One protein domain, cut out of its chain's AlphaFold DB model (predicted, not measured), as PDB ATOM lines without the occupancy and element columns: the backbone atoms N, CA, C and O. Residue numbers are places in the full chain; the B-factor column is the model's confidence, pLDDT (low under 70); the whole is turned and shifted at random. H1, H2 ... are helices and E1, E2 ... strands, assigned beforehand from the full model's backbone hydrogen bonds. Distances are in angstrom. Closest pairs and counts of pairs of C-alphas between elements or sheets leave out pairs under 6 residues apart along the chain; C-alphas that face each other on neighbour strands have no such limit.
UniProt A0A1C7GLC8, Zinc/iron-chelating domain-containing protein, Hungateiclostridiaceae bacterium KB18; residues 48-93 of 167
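Overview. This is residues 48 to 93 of the 167 residues of the protein "Zinc/iron-chelating domain-containing protein" of Hungateiclostridiaceae bacterium KB18 (UniProt A0A1C7GLC8). What does the model look like? A slim hairpin of two strands, E1 and E2, has a short helix H1 before it and a helix H2 after it, and a wide loop, residues 71 to 84, swings out beyond the end away from the hairpin's turn before returning to H2. H1 and H2 touch each other, and H2 comes near both strands with residues 85 to 89. What is it made of? The 46 printed residues hold two named helices and two named strands in the order H1, E1, E2, H2, the class is mixed helices and strands, and the sheet E1 - E2 is antiparallel. How spread is it? It is only just compact, close to loose, with a radius of gyration of the C-alphas of 11.2 A, and elongated, spanning 34 by 20 by 18 A.

Along the chain. Where do the first elements lie? H1 is residues 49 to 53, 6.1 A long, with C-alpha 49 at (8.641, 45.975, -19.436). E1 is residues 56 to 60, 13.0 A long. What follows? E2 is residues 66 to 70, 13.0 A long, and H2 is residues 85 to 92, 10.4 A long, with C-alpha 92 at (4.885, 38.676, -20.590).

Arrangement. How do the strands pair? E1 and E2 are a hairpin, antiparallel at 152 degrees, with N 57 and O 69 2.9 A apart, within hydrogen-bond range. How do the helices stand? H1 and H2 touch, their closest C-alphas being those of Leu 53 and Tyr 92, 6.2 A apart. The closest C-alphas of E2 and H2 are those of Phe 68 and Ala 85, 7.1 A apart, while H1 and E2 are apart. In H1 and H2 every O i to N i+4 pair is within hydrogen-bond range.

Size, cuts and confidence. How large is it? The two C-alphas farthest apart, those of Asp 63 and Lys 79, are 34.2 A apart. Which link is long? E2 to H2 is a long link of 14 residues, of which 79 to 84 stand free. Is anything missing or uncertain? The printed part has no cut, its mean pLDDT is 88.8, and no printed residue is under 70.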
ATOM      1  N   PRO A  48      13.447  45.577 -18.656       92.19
ATOM      2  CA  PRO A  48      12.349  46.538 -18.650       92.19
ATOM      3  C   PRO A  48      11.106  46.000 -19.352       92.19
ATOM      4  O   PRO A  48      11.207  45.237 -20.319       92.19
ATOM      5  N   THR A  49       9.929  46.425 -18.894       92.81
ATOM      6  CA  THR A  49       8.641  45.975 -19.436       92.81
ATOM      7  C   THR A  49       8.559  46.213 -20.943       92.81
ATOM      8  O   THR A  49       8.246  45.280 -21.675       92.81
ATOM      9  N   ALA A  50       8.986  47.379 -21.442       91.50
ATOM     10  CA  ALA A  50       9.053  47.660 -22.882       91.50
ATOM     11  C   ALA A  50       9.845  46.591 -23.668       91.50
ATOM     12  O   ALA A  50       9.369  46.064 -24.672       91.50
ATOM     13  N   CYS A  51      11.014  46.180 -23.165       93.06
ATOM     14  CA  CYS A  51      11.838  45.146 -23.795       93.06
ATOM     15  C   CYS A  51      11.251  43.729 -23.659       93.06
ATOM     16  O   CYS A  51      11.545  42.871 -24.490       93.06
ATOM     17  N   ARG A  52      10.475  43.443 -22.602       93.88
ATOM     18  CA  ARG A  52       9.756  42.162 -22.434       93.88
ATOM     19  C   ARG A  52       8.553  42.050 -23.368       93.88
ATOM     20  O   ARG A  52       8.241  40.946 -23.809       93.88
ATOM     21  N   LEU A  53       7.880  43.166 -23.645       93.81
ATOM     22  CA  LEU A  53       6.686  43.192 -24.488       93.81
ATOM     23  C   LEU A  53       7.005  43.252 -25.983       93.81
ATOM     24  O   LEU A  53       6.186  42.774 -26.771       93.81
ATOM     25  N   TYR A  54       8.191  43.744 -26.360       91.69
ATOM     26  CA  TYR A  54       8.659  43.789 -27.746       91.69
ATOM     27  C   TYR A  54       8.384  42.461 -28.489       91.69
ATOM     28  O   TYR A  54       8.722  41.397 -27.964       91.69
ATOM     29  N   PRO A  55       7.771  42.483 -29.688       91.25
ATOM     30  CA  PRO A  55       7.586  43.639 -30.569       91.25
ATOM     31  C   PRO A  55       6.289  44.423 -30.347       91.25
ATOM     32  O   PRO A  55       5.922  45.240 -31.186       91.25
ATOM     33  N   PHE A  56       5.563  44.172 -29.261       92.62
ATOM     34  CA  PHE A  56       4.298  44.841 -29.002       92.62
ATOM     35  C   PHE A  56       4.426  45.948 -27.957       92.62
ATOM     36  O   PHE A  56       5.204  45.851 -27.009       92.62
ATOM     37  N   VAL A  57       3.569  46.953 -28.091       90.62
ATOM     38  CA  VAL A  57       3.299  47.965 -27.069       90.62
ATOM     39  C   VAL A  57       1.861  47.788 -26.595       90.62
ATOM     40  O   VAL A  57       0.969  47.495 -27.395       90.62
ATOM     41  N   ALA A  58       1.634  47.929 -25.292       91.50
ATOM     42  CA  ALA A  58       0.299  47.895 -24.709       91.50
ATOM     43  C   ALA A  58      -0.193  49.317 -24.421       91.50
ATOM     44  O   ALA A  58       0.469  50.075 -23.716       91.50
ATOM     45  N   GLU A  59      -1.368  49.650 -24.942       89.75
ATOM     46  CA  GLU A  59      -2.065  50.910 -24.697       89.75
ATOM     47  C   GLU A  59      -3.313  50.630 -23.839       89.75
ATOM     48  O   GLU A  59      -4.210  49.913 -24.297       89.75
ATOM     49  N   PRO A  60      -3.392  51.145 -22.599       88.19
ATOM     50  CA  PRO A  60      -4.578  51.003 -21.757       88.19
ATOM     51  C   PRO A  60      -5.823  51.612 -22.415       88.19
ATOM     52  O   PRO A  60      -5.756  52.688 -23.006       88.19
ATOM     53  N   THR A  61      -6.974  50.954 -22.279       87.56
ATOM     54  CA  THR A  61      -8.258  51.452 -22.795       87.56
ATOM     55  C   THR A  61      -9.191  51.925 -21.671       87.56
ATOM     56  O   THR A  61      -9.054  51.478 -20.530       87.56
ATOM     57  N   PRO A  62     -10.156  52.829 -21.956       82.25
ATOM     58  CA  PRO A  62     -11.058  53.378 -20.933       82.25
ATOM     59  C   PRO A  62     -11.914  52.340 -20.192       82.25
ATOM     60  O   PRO A  62     -12.289  52.564 -19.047       82.25
ATOM     61  N   ASP A  63     -12.206  51.206 -20.824       85.38
ATOM     62  CA  ASP A  63     -12.949  50.073 -20.259       85.38
ATOM     63  C   ASP A  63     -12.092  49.163 -19.354       85.38
ATOM     64  O   ASP A  63     -12.555  48.116 -18.905       85.38
ATOM     65  N   GLY A  64     -10.839  49.543 -19.081       78.44
ATOM     66  CA  GLY A  64      -9.905  48.766 -18.263       78.44
ATOM     67  C   GLY A  64      -9.165  47.663 -19.027       78.44
ATOM     68  O   GLY A  64      -8.399  46.910 -18.424       78.44
ATOM     69  N   GLY A  65      -9.374  47.563 -20.342       86.25
ATOM     70  CA  GLY A  65      -8.631  46.673 -21.230       86.25
ATOM     71  C   GLY A  65      -7.278  47.234 -21.685       86.25
ATOM     72  O   GLY A  65      -6.752  48.217 -21.155       86.25
ATOM     73  N   CYS A  66      -6.697  46.586 -22.697       89.25
ATOM     74  CA  CYS A  66      -5.517  47.075 -23.408       89.25
ATOM     75  C   CYS A  66      -5.639  46.786 -24.908       89.25
ATOM     76  O   CYS A  66      -6.008  45.678 -25.305       89.25
ATOM     77  N   LYS A  67      -5.239  47.749 -25.739       91.56
ATOM     78  CA  LYS A  67      -4.911  47.532 -27.150       91.56
ATOM     79  C   LYS A  67      -3.450  47.123 -27.263       91.56
ATOM     80  O   LYS A  67      -2.598  47.633 -26.540       91.56
ATOM     81  N   PHE A  68      -3.157  46.202 -28.175       92.44
ATOM     82  CA  PHE A  68      -1.790  45.774 -28.458       92.44
ATOM     83  C   PHE A  68      -1.397  46.256 -29.846       92.44
ATOM     84  O   PHE A  68      -1.993  45.846 -30.842       92.44
ATOM     85  N   LEU A  69      -0.412  47.143 -29.892       91.25
ATOM     86  CA  LEU A  69       0.112  47.746 -31.108       91.25
ATOM     87  C   LEU A  69       1.423  47.056 -31.477       91.25
ATOM     88  O   LEU A  69       2.208  46.708 -30.596       91.25
ATOM     89  N   LEU A  70       1.656  46.840 -32.769       90.75
ATOM     90  CA  LEU A  70       2.915  46.295 -33.271       90.75
ATOM     91  C   LEU A  70       3.918  47.437 -33.475       90.75
ATOM     92  O   LEU A  70       3.596  48.417 -34.146       90.75
ATOM     93  N   SER A  71       5.122  47.310 -32.916       89.00
ATOM     94  CA  SER A  71       6.213  48.253 -33.165       89.00
ATOM     95  C   SER A  71       6.724  48.094 -34.596       89.00
ATOM     96  O   SER A  71       7.164  47.017 -34.980       89.00
ATOM     97  N   MET A  72       6.689  49.172 -35.380       87.56
ATOM     98  CA  MET A  72       7.150  49.193 -36.778       87.56
ATOM     99  C   MET A  72       8.517  49.878 -36.936       87.56
ATOM    100  O   MET A  72       8.945  50.175 -38.048       87.56
ATOM    101  N   GLU A  73       9.204  50.156 -35.824       83.75
ATOM    102  CA  GLU A  73      10.475  50.894 -35.808       83.75
ATOM    103  C   GLU A  73      11.615  50.124 -36.494       83.75
ATOM    104  O   GLU A  73      12.454  50.716 -37.164       83.75
ATOM    105  N   GLN A  74      11.613  48.793 -36.376       82.94
ATOM    106  CA  GLN A  74      12.621  47.914 -36.960       82.94
ATOM    107  C   GLN A  74      11.956  46.772 -37.726       82.94
ATOM    108  O   GLN A  74      11.901  45.627 -37.278       82.94
ATOM    109  N   ASN A  75      11.466  47.078 -38.930       79.31
ATOM    110  CA  ASN A  75      10.766  46.109 -39.784       79.31
ATOM    111  C   ASN A  75      11.587  44.839 -40.070       79.31
ATOM    112  O   ASN A  75      11.039  43.758 -40.275       79.31
ATOM    113  N   HIS A  76      12.915  44.953 -40.056       82.19
ATOM    114  CA  HIS A  76      13.817  43.837 -40.299       82.19
ATOM    115  C   HIS A  76      13.878  42.819 -39.142       82.19
ATOM    116  O   HIS A  76      14.420  41.732 -39.346       82.19
ATOM    117  N   HIS A  77      13.321  43.131 -37.962       82.00
ATOM    118  CA  HIS A  77      13.180  42.186 -36.848       82.00
ATOM    119  C   HIS A  77      12.106  41.117 -37.118       82.00
ATOM    120  O   HIS A  77      12.139  40.039 -36.525       82.00
ATOM    121  N   PHE A  78      11.178  41.364 -38.047       83.19
ATOM    122  CA  PHE A  78      10.074  40.457 -38.370       83.19
ATOM    123  C   PHE A  78      10.455  39.407 -39.421       83.19
ATOM    124  O   PHE A  78       9.822  39.287 -40.468       83.19
ATOM    125  N   LYS A  79      11.513  38.632 -39.156       82.00
ATOM    126  CA  LYS A  79      11.979  37.563 -40.052       82.00
ATOM    127  C   LYS A  79      11.578  36.188 -39.521       82.00
ATOM    128  O   LYS A  79      12.318  35.554 -38.776       82.00
ATOM    129  N   GLY A  80      10.413  35.719 -39.965       77.31
ATOM    130  CA  GLY A  80       9.911  34.377 -39.669       77.31
ATOM    131  C   GLY A  80       9.257  34.233 -38.292       77.31
ATOM    132  O   GLY A  80       9.267  35.138 -37.462       77.31
ATOM    133  N   GLY A  81       8.654  33.063 -38.066       82.56
ATOM    134  CA  GLY A  81       7.853  32.784 -36.875       82.56
ATOM    135  C   GLY A  81       6.478  33.465 -36.887       82.56
ATOM    136  O   GLY A  81       6.198  34.364 -37.676       82.56
ATOM    137  N   GLN A  82       5.591  33.003 -36.008       86.00
ATOM    138  CA  GLN A  82       4.279  33.604 -35.779       86.00
ATOM    139  C   GLN A  82       3.981  33.590 -34.283       86.00
ATOM    140  O   GLN A  82       4.161  32.575 -33.609       86.00
ATOM    141  N   VAL A  83       3.499  34.715 -33.764       87.94
ATOM    142  CA  VAL A  83       3.051  34.840 -32.376       87.94
ATOM    143  C   VAL A  83       1.647  35.420 -32.353       87.94
ATOM    144  O   VAL A  83       1.323  36.344 -33.093       87.94
ATOM    145  N   GLN A  84       0.793  34.883 -31.487       91.50
ATOM    146  CA  GLN A  84      -0.520  35.469 -31.243       91.50
ATOM    147  C   GLN A  84      -0.384  36.517 -30.139       91.50
ATOM    148  O   GLN A  84      -0.026  36.159 -29.014       91.50
ATOM    149  N   ALA A  85      -0.717  37.776 -30.434       90.88
ATOM    150  CA  ALA A  85      -0.570  38.897 -29.499       90.88
ATOM    151  C   ALA A  85      -1.196  38.605 -28.121       90.88
ATOM    152  O   ALA A  85      -0.550  38.781 -27.094       90.88
ATOM    153  N   GLY A  86      -2.407  38.037 -28.081       90.69
ATOM    154  CA  GLY A  86      -3.061  37.666 -26.819       90.69
ATOM    155  C   GLY A  86      -2.278  36.640 -25.984       90.69
ATOM    156  O   GLY A  86      -2.150  36.804 -24.771       90.69
ATOM    157  N   ARG A  87      -1.696  35.607 -26.616       93.38
ATOM    158  CA  ARG A  87      -0.852  34.619 -25.915       93.38
ATOM    159  C   ARG A  87       0.464  35.233 -25.443       93.38
ATOM    160  O   ARG A  87       0.905  34.925 -24.340       93.38
ATOM    161  N   TRP A  88       1.058  36.111 -26.250       94.06
ATOM    162  CA  TRP A  88       2.269  36.848 -25.894       94.06
ATOM    163  C   TRP A  88       2.047  37.709 -24.647       94.06
ATOM    164  O   TRP A  88       2.749  37.562 -23.649       94.06
ATOM    165  N   MET A  89       0.996  38.528 -24.662       93.81
ATOM    166  CA  MET A  89       0.662  39.425 -23.557       93.81
ATOM    167  C   MET A  89       0.247  38.673 -22.297       93.81
ATOM    168  O   MET A  89       0.624  39.072 -21.200       93.81
ATOM    169  N   LYS A  90      -0.456  37.539 -22.421       92.38
ATOM    170  CA  LYS A  90      -0.746  36.676 -21.264       92.38
ATOM    171  C   LYS A  90       0.531  36.175 -20.580       92.38
ATOM    172  O   LYS A  90       0.525  35.987 -19.370       92.38
ATOM    173  N   LYS A  91       1.603  35.943 -21.344       94.00
ATOM    174  CA  LYS A  91       2.870  35.420 -20.824       94.00
ATOM    175  C   LYS A  91       3.779  36.508 -20.249       94.00
ATOM    176  O   LYS A  91       4.425  36.258 -19.238       94.00
ATOM    177  N   TYR A  92       3.861  37.669 -20.899       94.19
ATOM    178  CA  TYR A  92       4.885  38.676 -20.590       94.19
ATOM    179  C   TYR A  92       4.353  39.965 -19.957       94.19
ATOM    180  O   TYR A  92       5.158  40.722 -19.420       94.19
ATOM    181  N   PHE A  93       3.037  40.217 -19.988       94.31
ATOM    182  CA  PHE A  93       2.435  41.434 -19.441       94.31
ATOM    183  C   PHE A  93       1.641  41.133 -18.169       94.31
ATOM    184  O   PHE A  93       0.444  40.810 -18.224       94.31
TER     185      PHE A  93